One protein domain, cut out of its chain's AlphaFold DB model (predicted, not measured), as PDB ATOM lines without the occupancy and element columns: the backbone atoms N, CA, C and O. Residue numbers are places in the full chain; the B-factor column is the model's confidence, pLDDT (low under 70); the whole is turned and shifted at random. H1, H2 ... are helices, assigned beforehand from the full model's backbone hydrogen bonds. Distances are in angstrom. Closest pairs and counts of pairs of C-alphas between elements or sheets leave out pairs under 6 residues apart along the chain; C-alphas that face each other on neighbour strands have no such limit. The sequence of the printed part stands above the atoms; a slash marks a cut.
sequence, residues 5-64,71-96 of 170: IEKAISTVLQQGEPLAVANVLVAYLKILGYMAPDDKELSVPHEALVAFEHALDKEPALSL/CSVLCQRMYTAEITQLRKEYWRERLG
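This is residues 5 to 64 and 71 to 96 of the 170 residues of an uncharacterized protein of Laetiporus sulphureus 93-53 (UniProt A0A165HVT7). Four helices, H5, H3, H2 and H1, pack crosswise into a small body; beside the cut the chain reaches away at one end with short H4, and a loop, residues 33 to 45, makes the other end. The 86 printed residues hold five named helices, H1 to H5 in chain order, and no named strand: all helix. The whole is compact, with a radius of gyration of the C-alphas of 13.7 A, and spans 46 by 30 by 21 A.

H5, residues 80 to 95, touches H3, residues 46 to 57, through H3's residues 56 to 57 alone, at a steep tilt of 47 degrees, opposite ways; the closest C-alphas, of Leu 56 and Arg 87, are 6.0 A apart. H1, residues 5 to 15, touches H2, residues 21 to 32; their closest C-alphas, of Ala 8 and Tyr 28, are 4.9 A apart. H4, residues 72 to 75, touches no helix. In H1, H2, H3 and H5 every O i to N i+4 pair is within hydrogen-bond range; H4 is too short for one.

H5 is 22.4 A long, H3 16.7 A. C-alpha 5 is at (136.015, 99.525, 127.426), C-alpha 95 at (131.133, 117.060, 116.202).

Residues 65 to 70 are cut out, a 12.0 A gap between C-alphas 64 and 71. H2 to H3 is a long link. Residues 59 to 64, 71 to 76 and 96 have pLDDT under 70.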
ATOM      1  N   ILE A   5     136.101  99.377 128.888       96.19
ATOM      2  CA  ILE A   5     136.015  99.525 127.426       96.19
ATOM      3  C   ILE A   5     136.569  98.301 126.682       96.19
ATOM      4  O   ILE A   5     135.942  97.829 125.742       96.19
ATOM      5  N   GLU A   6     137.672  97.707 127.146       95.38
ATOM      6  CA  GLU A   6     138.197  96.453 126.577       95.38
ATOM      7  C   GLU A   6     137.206  95.300 126.743       95.38
ATOM      8  O   GLU A   6     137.004  94.519 125.816       95.38
ATOM      9  N   LYS A   7     136.554  95.214 127.908       96.31
ATOM     10  CA  LYS A   7     135.484  94.239 128.136       96.31
ATOM     11  C   LYS A   7     134.312  94.482 127.183       96.31
ATOM     12  O   LYS A   7     133.853  93.527 126.569       96.31
ATOM     13  N   ALA A   8     133.880  95.732 127.004       97.06
ATOM     14  CA  ALA A   8     132.786  96.079 126.095       97.06
ATOM     15  C   ALA A   8     133.088  95.660 124.651       97.06
ATOM     16  O   ALA A   8     132.273  94.980 124.033       97.06
ATOM     17  N   ILE A   9     134.286  95.979 124.154       97.06
ATOM     18  CA  ILE A   9     134.749  95.566 122.821       97.06
ATOM     19  C   ILE A   9     134.747  94.040 122.702       97.06
ATOM     20  O   ILE A   9     134.214  93.501 121.736       97.06
ATOM     21  N   SER A  10     135.277  93.329 123.704       97.25
ATOM     22  CA  SER A  10     135.283  91.863 123.683       97.25
ATOM     23  C   SER A  10     133.872  91.266 123.642       97.25
ATOM     24  O   SER A  10     133.657  90.299 122.917       97.25
ATOM     25  N   THR A  11     132.901  91.864 124.342       97.31
ATOM     26  CA  THR A  11     131.500  91.423 124.333       97.31
ATOM     27  C   THR A  11     130.859  91.617 122.960       97.31
ATOM     28  O   THR A  11     130.222  90.696 122.462       97.31
ATOM     29  N   VAL A  12     131.060  92.778 122.325       97.62
ATOM     30  CA  VAL A  12     130.524  93.067 120.980       97.62
ATOM     31  C   VAL A  12     131.086  92.083 119.953       97.62
ATOM     32  O   VAL A  12     130.334  91.494 119.180       97.62
ATOM     33  N   LEU A  13     132.397  91.823 120.003       97.38
ATOM     34  CA  LEU A  13     133.047  90.858 119.114       97.38
ATOM     35  C   LEU A  13     132.558  89.420 119.347       97.38
ATOM     36  O   LEU A  13     132.364  88.680 118.388       97.38
ATOM     37  N   GLN A  14     132.331  89.019 120.601       97.62
ATOM     38  CA  GLN A  14     131.781  87.697 120.932       97.62
ATOM     39  C   GLN A  14     130.334  87.523 120.463       97.62
ATOM     40  O   GLN A  14     129.932  86.408 120.138       97.62
ATOM     41  N   GLN A  15     129.561  88.608 120.420       96.56
ATOM     42  CA  GLN A  15     128.190  88.614 119.907       96.56
ATOM     43  C   GLN A  15     128.129  88.593 118.371       96.56
ATOM     44  O   GLN A  15     127.062  88.353 117.819       96.56
ATOM     45  N   GLY A  16     129.257  88.801 117.682       97.06
ATOM     46  CA  GLY A  16     129.303  88.885 116.219       97.06
ATOM     47  C   GLY A  16     128.712  90.183 115.664       97.06
ATOM     48  O   GLY A  16     128.422  90.265 114.474       97.06
ATOM     49  N   GLU A  17     128.531  91.190 116.519       97.12
ATOM     50  CA  GLU A  17     128.013  92.501 116.139       97.12
ATOM     51  C   GLU A  17     129.131  93.366 115.530       97.12
ATOM     52  O   GLU A  17     130.308  93.219 115.891       97.12
ATOM     53  N   PRO A  18     128.805  94.307 114.624       97.25
ATOM     54  CA  PRO A  18     129.800  95.209 114.073       97.25
ATOM     55  C   PRO A  18     130.350  96.122 115.171       97.25
ATOM     56  O   PRO A  18     129.619  96.575 116.061       97.25
ATOM     57  N   LEU A  19     131.645  96.429 115.083       96.88
ATOM     58  CA  LEU A  19     132.346  97.286 116.035       96.88
ATOM     59  C   LEU A  19     132.024  98.772 115.797       96.88
ATOM     60  O   LEU A  19     132.889  99.562 115.438       96.88
ATOM     61  N   ALA A  20     130.761  99.136 115.989       97.00
ATOM     62  CA  ALA A  20     130.268 100.503 115.911       97.00
ATOM     63  C   ALA A  20     130.202 101.145 117.303       97.00
ATOM     64  O   ALA A  20     129.964 100.471 118.311       97.00
ATOM     65  N   VAL A  21     130.330 102.473 117.351       96.38
ATOM     66  CA  VAL A  21     130.248 103.279 118.581       96.38
ATOM     67  C   VAL A  21     128.981 102.972 119.386       96.38
ATOM     68  O   VAL A  21     129.065 102.766 120.595       96.38
ATOM     69  N   ALA A  22     127.823 102.882 118.722       95.31
ATOM     70  CA  ALA A  22     126.545 102.587 119.371       95.31
ATOM     71  C   ALA A  22     126.546 101.220 120.079       95.31
ATOM     72  O   ALA A  22     126.165 101.125 121.245       95.31
ATOM     73  N   ASN A  23     127.048 100.178 119.412       96.69
ATOM     74  CA  ASN A  23     127.100  98.819 119.957       96.69
ATOM     75  C   ASN A  23     128.054  98.732 121.153       96.69
ATOM     76  O   ASN A  23     127.727  98.142 122.187       96.69
ATOM     77  N   VAL A  24     129.221  99.371 121.042       97.12
ATOM     78  CA  VAL A  24     130.209  99.405 122.125       97.12
ATOM     79  C   VAL A  24     129.694 100.216 123.313       97.12
ATOM     80  O   VAL A  24     129.880  99.786 124.450       97.12
ATOM     81  N   LEU A  25     129.005 101.339 123.081       96.06
ATOM     82  CA  LEU A  25     128.378 102.130 124.140       96.06
ATOM     83  C   LEU A  25     127.321 101.308 124.889       96.06
ATOM     84  O   LEU A  25     127.357 101.255 126.114       96.06
ATOM     85  N   VAL A  26     126.436 100.606 124.176       95.62
ATOM     86  CA  VAL A  26     125.428  99.718 124.781       95.62
ATOM     87  C   VAL A  26     126.090  98.654 125.663       95.62
ATOM     88  O   VAL A  26     125.720  98.490 126.828       95.62
ATOM     89  N   ALA A  27     127.101  97.952 125.145       96.50
ATOM     90  CA  ALA A  27     127.831  96.942 125.910       96.50
ATOM     91  C   ALA A  27     128.545  97.546 127.133       96.50
ATOM     92  O   ALA A  27     128.547  96.955 128.215       96.50
ATOM     93  N   TYR A  28     129.114  98.743 126.985       96.81
ATOM     94  CA  TYR A  28     129.783  99.472 128.057       96.81
ATOM     95  C   TYR A  28     128.820  99.863 129.187       96.81
ATOM     96  O   TYR A  28     129.136  99.656 130.359       96.81
ATOM     97  N   LEU A  29     127.622 100.352 128.848       95.75
ATOM     98  CA  LEU A  29     126.575 100.688 129.819       95.75
ATOM     99  C   LEU A  29     126.101  99.455 130.598       95.75
ATOM    100  O   LEU A  29     125.956  99.536 131.820       95.75
ATOM    101  N   LYS A  30     125.943  98.305 129.925       95.38
ATOM    102  CA  LYS A  30     125.626  97.024 130.586       95.38
ATOM    103  C   LYS A  30     126.719  96.611 131.578       95.38
ATOM    104  O   LYS A  30     126.415  96.181 132.684       95.38
ATOM    105  N   ILE A  31     127.996  96.783 131.221       95.75
ATOM    106  CA  ILE A  31     129.138  96.444 132.094       95.75
ATOM    107  C   ILE A  31     129.211  97.345 133.331       95.75
ATOM    108  O   ILE A  31     129.608  96.880 134.398       95.75
ATOM    109  N   LEU A  32     128.861  98.625 133.195       95.00
ATOM    110  CA  LEU A  32     128.833  99.565 134.318       95.00
ATOM    111  C   LEU A  32     127.568  99.448 135.184       95.00
ATOM    112  O   LEU A  32     127.538 100.018 136.270       95.00
ATOM    113  N   GLY A  33     126.549  98.713 134.729       94.19
ATOM    114  CA  GLY A  33     125.278  98.557 135.439       94.19
ATOM    115  C   GLY A  33     124.306  99.724 135.249       94.19
ATOM    116  O   GLY A  33     123.354  99.842 136.012       94.19
ATOM    117  N   TYR A  34     124.520 100.574 134.240       92.94
ATOM    118  CA  TYR A  34     123.579 101.647 133.883       92.94
ATOM    119  C   TYR A  34     122.387 101.151 133.057       92.94
ATOM    120  O   TYR A  34     121.413 101.880 132.911       92.94
ATOM    121  N   MET A  35     122.463  99.940 132.500       92.50
ATOM    122  CA  MET A  35     121.408  99.349 131.679       92.50
ATOM    123  C   MET A  35     121.233  97.875 132.044       92.50
ATOM    124  O   MET A  35     122.232  97.151 132.130       92.50
ATOM    125  N   ALA A  36     119.993  97.422 132.253       89.75
ATOM    126  CA  ALA A  36     119.731  96.006 132.477       89.75
ATOM    127  C   ALA A  36     119.986  95.210 131.177       89.75
ATOM    128  O   ALA A  36     119.942  95.767 130.074       89.75
ATOM    129  N   PRO A  37     120.281  93.900 131.261       84.12
ATOM    130  CA  PRO A  37     120.571  93.092 130.078       84.12
ATOM    131  C   PRO A  37     119.410  93.040 129.071       84.12
ATOM    132  O   PRO A  37     119.697  92.961 127.871       84.12
ATOM    133  N   ASP A  38     118.167  93.159 129.553       87.94
ATOM    134  CA  ASP A  38     116.922  92.989 128.787       87.94
ATOM    135  C   ASP A  38     116.229  94.310 128.403       87.94
ATOM    136  O   ASP A  38     115.244  94.301 127.659       87.94
ATOM    137  N   ASP A  39     116.742  95.449 128.875       84.81
ATOM    138  CA  ASP A  39     116.142  96.750 128.589       84.81
ATOM    139  C   ASP A  39     116.373  97.142 127.125       84.81
ATOM    140  O   ASP A  39     117.504  97.163 126.627       84.81
ATOM    141  N   LYS A  40     115.277  97.469 126.429       78.56
ATOM    142  CA  LYS A  40     115.296  98.001 125.055       78.56
ATOM    143  C   LYS A  40     115.308  99.528 125.011       78.56
ATOM    144  O   LYS A  40     115.660 100.101 123.982       78.56
ATOM    145  N   GLU A  41     114.914 100.186 126.099       83.06
ATOM    146  CA  GLU A  41     114.874 101.643 126.182       83.06
ATOM    147  C   GLU A  41     116.229 102.199 126.627       83.06
ATOM    148  O   GLU A  41     116.702 101.968 127.738       83.06
ATOM    149  N   LEU A  42     116.858 102.958 125.732       79.62
ATOM    150  CA  LEU A  42     118.153 103.596 125.945       79.62
ATOM    151  C   LEU A  42     117.984 104.929 126.680       79.62
ATOM    152  O   LEU A  42     118.093 106.004 126.092       79.62
ATOM    153  N   SER A  43     117.734 104.866 127.987       87.50
ATOM    154  CA  SER A  43     117.897 106.036 128.855       87.50
ATOM    155  C   SER A  43     119.362 106.142 129.264       87.50
ATOM    156  O   SER A  43     119.825 105.440 130.161       87.50
ATOM    157  N   VAL A  44     120.127 106.980 128.559       91.44
ATOM    158  CA  VAL A  44     121.559 107.144 128.830       91.44
ATOM    159  C   VAL A  44     121.772 108.356 129.742       91.44
ATOM    160  O   VAL A  44     121.611 109.492 129.283       91.44
ATOM    161  N   PRO A  45     122.153 108.166 131.021       93.06
ATOM    162  CA  PRO A  45     122.463 109.288 131.893       93.06
ATOM    163  C   PRO A  45     123.723 110.007 131.398       93.06
ATOM    164  O   PRO A  45     124.672 109.382 130.916       93.06
ATOM    165  N   HIS A  46     123.758 111.333 131.554       92.94
ATOM    166  CA  HIS A  46     124.883 112.160 131.105       92.94
ATOM    167  C   HIS A  46     126.227 111.699 131.695       92.94
ATOM    168  O   HIS A  46     127.232 111.644 130.990       92.94
ATOM    169  N   GLU A  47     126.233 111.287 132.964       94.94
ATOM    170  CA  GLU A  47     127.422 110.773 133.655       94.94
ATOM    171  C   GLU A  47     128.024 109.545 132.963       94.94
ATOM    172  O   GLU A  47     129.245 109.420 132.873       94.94
ATOM    173  N   ALA A  48     127.184 108.660 132.421       94.75
ATOM    174  CA  ALA A  48     127.655 107.464 131.740       94.75
ATOM    175  C   ALA A  48     128.293 107.786 130.381       94.75
ATOM    176  O   ALA A  48     129.278 107.149 130.003       94.75
ATOM    177  N   LEU A  49     127.797 108.814 129.680       95.06
ATOM    178  CA  LEU A  49     128.444 109.327 128.469       95.06
ATOM    179  C   LEU A  49     129.814 109.934 128.780       95.06
ATOM    180  O   LEU A  49     130.783 109.637 128.090       95.06
ATOM    181  N   VAL A  50     129.917 110.736 129.841       95.50
ATOM    182  CA  VAL A  50     131.194 111.325 130.274       95.50
ATOM    183  C   VAL A  50     132.188 110.232 130.685       95.50
ATOM    184  O   VAL A  50     133.357 110.267 130.300       95.50
ATOM    185  N   ALA A  51     131.734 109.204 131.407       96.12
ATOM    186  CA  ALA A  51     132.563 108.050 131.752       96.12
ATOM    187  C   ALA A  51     133.048 107.287 130.506       96.12
ATOM    188  O   ALA A  51     134.214 106.885 130.442       96.12
ATOM    189  N   PHE A  52     132.179 107.125 129.506       96.56
ATOM    190  CA  PHE A  52     132.531 106.519 128.226       96.56
ATOM    191  C   PHE A  52     133.581 107.345 127.470       96.56
ATOM    192  O   PHE A  52     134.584 106.790 127.024       96.56
ATOM    193  N   GLU A  53     133.426 108.669 127.403       95.81
ATOM    194  CA  GLU A  53     134.415 109.580 126.810       95.81
ATOM    195  C   GLU A  53     135.777 109.470 127.497       95.81
ATOM    196  O   GLU A  53     136.798 109.288 126.833       95.81
ATOM    197  N   HIS A  54     135.799 109.491 128.831       95.12
ATOM    198  CA  HIS A  54     137.029 109.293 129.595       95.12
ATOM    199  C   HIS A  54     137.651 107.917 129.360       95.12
ATOM    200  O   HIS A  54     138.876 107.785 129.352       95.12
ATOM    201  N   ALA A  55     136.837 106.877 129.169       95.06
ATOM    202  CA  ALA A  55     137.332 105.545 128.862       95.06
ATOM    203  C   ALA A  55     137.943 105.465 127.455       95.06
ATOM    204  O   ALA A  55     138.978 104.818 127.298       95.06
ATOM    205  N   LEU A  56     137.352 106.148 126.468       93.50
ATOM    206  CA  LEU A  56     137.903 106.263 125.119       93.50
ATOM    207  C   LEU A  56     139.192 107.080 125.089       93.50
ATOM    208  O   LEU A  56     140.082 106.754 124.307       93.50
ATOM    209  N   ASP A  57     139.311 108.129 125.904       90.31
ATOM    210  CA  ASP A  57     140.484 109.012 125.931       90.31
ATOM    211  C   ASP A  57     141.658 108.443 126.736       90.31
ATOM    212  O   ASP A  57     142.806 108.858 126.579       90.31
ATOM    213  N   LYS A  58     141.398 107.428 127.566       84.25
ATOM    214  CA  LYS A  58     142.424 106.744 128.347       84.25
ATOM    215  C   LYS A  58     143.323 105.912 127.436       84.25
ATOM    216  O   LYS A  58     143.218 104.687 127.374       84.25
ATOM    217  N   GLU A  59     144.248 106.580 126.750       66.88
ATOM    218  CA  GLU A  59     145.327 105.904 126.052       66.88
ATOM    219  C   GLU A  59     146.063 105.035 127.068       66.88
ATOM    220  O   GLU A  59     146.351 105.485 128.188       66.88
ATOM    221  N   PRO A  60     146.372 103.772 126.733       64.69
ATOM    222  CA  PRO A  60     147.374 103.066 127.490       64.69
ATOM    223  C   PRO A  60     148.652 103.862 127.298       64.69
ATOM    224  O   PRO A  60     149.295 103.758 126.259       64.69
ATOM    225  N   ALA A  61     148.976 104.701 128.284       58.44
ATOM    226  CA  ALA A  61     150.241 105.390 128.342       58.44
ATOM    227  C   ALA A  61     151.291 104.292 128.225       58.44
ATOM    228  O   ALA A  61     151.527 103.549 129.183       58.44
ATOM    229  N   LEU A  62     151.858 104.143 127.025       58.50
ATOM    230  CA  LEU A  62     153.055 103.361 126.805       58.50
ATOM    231  C   LEU A  62     154.015 103.962 127.807       58.50
ATOM    232  O   LEU A  62     154.412 105.115 127.652       58.50
ATOM    233  N   SER A  63     154.246 103.276 128.927       55.25
ATOM    234  CA  SER A  63     154.975 103.870 130.031       55.25
ATOM    235  C   SER A  63     156.409 104.044 129.545       55.25
ATOM    236  O   SER A  63     157.242 103.146 129.672       55.25
ATOM    237  N   LEU A  64     156.697 105.205 128.956       55.09
ATOM    238  CA  LEU A  64     157.996 105.571 128.400       55.09
ATOM    239  C   LEU A  64     159.078 105.502 129.490       55.09
ATOM    240  O   LEU A  64     160.257 105.340 129.200       55.09
ATOM    241  N   CYS A  71     162.307  95.424 124.686       53.31
ATOM    242  CA  CYS A  71     161.084  94.641 124.524       53.31
ATOM    243  C   CYS A  71     159.837  95.547 124.472       53.31
ATOM    244  O   CYS A  71     158.832  95.277 125.122       53.31
ATOM    245  N   SER A  72     159.889  96.661 123.728       53.56
ATOM    246  CA  SER A  72     158.760  97.608 123.649       53.56
ATOM    247  C   SER A  72     157.577  97.098 122.815       53.56
ATOM    248  O   SER A  72     156.511  97.698 122.865       53.56
ATOM    249  N   VAL A  73     157.751  96.008 122.064       56.38
ATOM    250  CA  VAL A  73     156.711  95.430 121.194       56.38
ATOM    251  C   VAL A  73     155.662  94.642 121.998       56.38
ATOM    252  O   VAL A  73     154.538  94.482 121.544       56.38
ATOM    253  N   LEU A  74     155.981  94.194 123.220       54.12
ATOM    254  CA  LEU A  74     155.115  93.281 123.985       54.12
ATOM    255  C   LEU A  74     154.137  93.961 124.955       54.12
ATOM    256  O   LEU A  74     153.323  93.281 125.569       54.12
ATOM    257  N   CYS A  75     154.188  95.287 125.101       58.19
ATOM    258  CA  CYS A  75     153.273  96.023 125.983       58.19
ATOM    259  C   CYS A  75     152.178  96.769 125.211       58.19
ATOM    260  O   CYS A  75     151.663  97.779 125.694       58.19
ATOM    261  N   GLN A  76     151.823  96.301 124.013       68.38
ATOM    262  CA  GLN A  76     150.621  96.783 123.351       68.38
ATOM    263  C   GLN A  76     149.408  96.211 124.088       68.38
ATOM    264  O   GLN A  76     149.265  95.000 124.254       68.38
ATOM    265  N   ARG A  77     148.564  97.099 124.609       76.00
ATOM    266  CA  ARG A  77     147.324  96.693 125.265       76.00
ATOM    267  C   ARG A  77     146.378  96.107 124.216       76.00
ATOM    268  O   ARG A  77     146.405  96.521 123.059       76.00
ATOM    269  N   MET A  78     145.549  95.145 124.613       85.50
ATOM    270  CA  MET A  78     144.534  94.597 123.713       85.50
ATOM    271  C   MET A  78     143.603  95.714 123.226       85.50
ATOM    272  O   MET A  78     143.313  96.650 123.971       85.50
ATOM    273  N   TYR A  79     143.153  95.600 121.979       91.06
ATOM    274  CA  TYR A  79     142.180  96.491 121.350       91.06
ATOM    275  C   TYR A  79     142.610  97.964 121.175       91.06
ATOM    276  O   TYR A  79     141.773  98.856 121.059       91.06
ATOM    277  N   THR A  80     143.914  98.274 121.181       90.19
ATOM    278  CA  THR A  80     144.379  99.671 121.020       90.19
ATOM    279  C   THR A  80     143.987 100.310 119.691       90.19
ATOM    280  O   THR A  80     143.680 101.504 119.664       90.19
ATOM    281  N   ALA A  81     144.012  99.550 118.595       91.38
ATOM    282  CA  ALA A  81     143.687 100.076 117.273       91.38
ATOM    283  C   ALA A  81     142.183 100.365 117.185       91.38
ATOM    284  O   ALA A  81     141.771 101.436 116.756       91.38
ATOM    285  N   GLU A  82     141.393  99.448 117.725       94.62
ATOM    286  CA  GLU A  82     139.944  99.454 117.827       94.62
ATOM    287  C   GLU A  82     139.456 100.629 118.678       94.62
ATOM    288  O   GLU A  82     138.605 101.395 118.242       94.62
ATOM    289  N   ILE A  83     140.053 100.854 119.853       94.00
ATOM    290  CA  ILE A  83     139.745 102.025 120.691       94.00
ATOM    291  C   ILE A  83     140.093 103.325 119.955       94.00
ATOM    292  O   ILE A  83     139.333 104.291 120.007       94.00
ATOM    293  N   THR A  84     141.222 103.358 119.239       92.06
ATOM    294  CA  THR A  84     141.631 104.537 118.457       92.06
ATOM    295  C   THR A  84     140.650 104.820 117.318       92.06
ATOM    296  O   THR A  84     140.321 105.977 117.059       92.06
ATOM    297  N   GLN A  85     140.161 103.775 116.651       94.12
ATOM    298  CA  GLN A  85     139.146 103.876 115.609       94.12
ATOM    299  C   GLN A  85     137.805 104.353 116.178       94.12
ATOM    300  O   GLN A  85     137.283 105.360 115.706       94.12
ATOM    301  N   LEU A  86     137.312 103.723 117.247       95.56
ATOM    302  CA  LEU A  86     136.074 104.112 117.931       95.56
ATOM    303  C   LEU A  86     136.115 105.563 118.401       95.56
ATOM    304  O   LEU A  86     135.138 106.290 118.261       95.56
ATOM    305  N   ARG A  87     137.263 106.024 118.913       94.31
ATOM    306  CA  ARG A  87     137.463 107.428 119.284       94.31
ATOM    307  C   ARG A  87     137.282 108.351 118.075       94.31
ATOM    308  O   ARG A  87     136.590 109.361 118.182       94.31
ATOM    309  N   LYS A  88     137.894 108.027 116.930       92.38
ATOM    310  CA  LYS A  88     137.759 108.823 115.696       92.38
ATOM    311  C   LYS A  88     136.310 108.863 115.213       92.38
ATOM    312  O   LYS A  88     135.834 109.935 114.853       92.38
ATOM    313  N   GLU A  89     135.631 107.720 115.202       94.50
ATOM    314  CA  GLU A  89     134.230 107.603 114.786       94.50
ATOM    315  C   GLU A  89     133.303 108.382 115.722       94.50
ATOM    316  O   GLU A  89     132.528 109.213 115.257       94.50
ATOM    317  N   TYR A  90     133.472 108.226 117.036       94.69
ATOM    318  CA  TYR A  90     132.691 108.931 118.049       94.69
ATOM    319  C   TYR A  90     132.768 110.452 117.885       94.69
ATOM    320  O   TYR A  90     131.748 111.137 117.827       94.69
ATOM    321  N   TRP A  91     133.981 111.001 117.770       91.06
ATOM    322  CA  TRP A  91     134.148 112.446 117.607       91.06
ATOM    323  C   TRP A  91     133.702 112.939 116.231       91.06
ATOM    324  O   TRP A  91     133.213 114.062 116.132       91.06
ATOM    325  N   ARG A  92     133.818 112.109 115.187       89.69
ATOM    326  CA  ARG A  92     133.280 112.408 113.852       89.69
ATOM    327  C   ARG A  92     131.757 112.526 113.880       89.69
ATOM    328  O   ARG A  92     131.222 113.451 113.282       89.69
ATOM    329  N   GLU A  93     131.065 111.622 114.567       89.81
ATOM    330  CA  GLU A  93     129.607 111.670 114.714       89.81
ATOM    331  C   GLU A  93     129.170 112.842 115.596       89.81
ATOM    332  O   GLU A  93     128.282 113.605 115.222       89.81
ATOM    333  N   ARG A  94     129.830 113.034 116.746       86.75
ATOM    334  CA  ARG A  94     129.416 114.017 117.755       86.75
ATOM    335  C   ARG A  94     129.705 115.464 117.375       86.75
ATOM    336  O   ARG A  94     128.892 116.340 117.660       86.75
ATOM    337  N   LEU A  95     130.851 115.734 116.754       79.44
ATOM    338  CA  LEU A  95     131.133 117.060 116.202       79.44
ATOM    339  C   LEU A  95     130.431 117.243 114.850       79.44
ATOM    340  O   LEU A  95     130.262 118.370 114.399       79.44
ATOM    341  N   GLY A  96     129.982 116.150 114.227       69.31
ATOM    342  CA  GLY A  96     129.577 116.106 112.832       69.31
ATOM    343  C   GLY A  96     130.786 116.211 111.898       69.31
ATOM    344  O   GLY A  96     131.898 116.571 112.294       69.31
TER     345      GLY A  96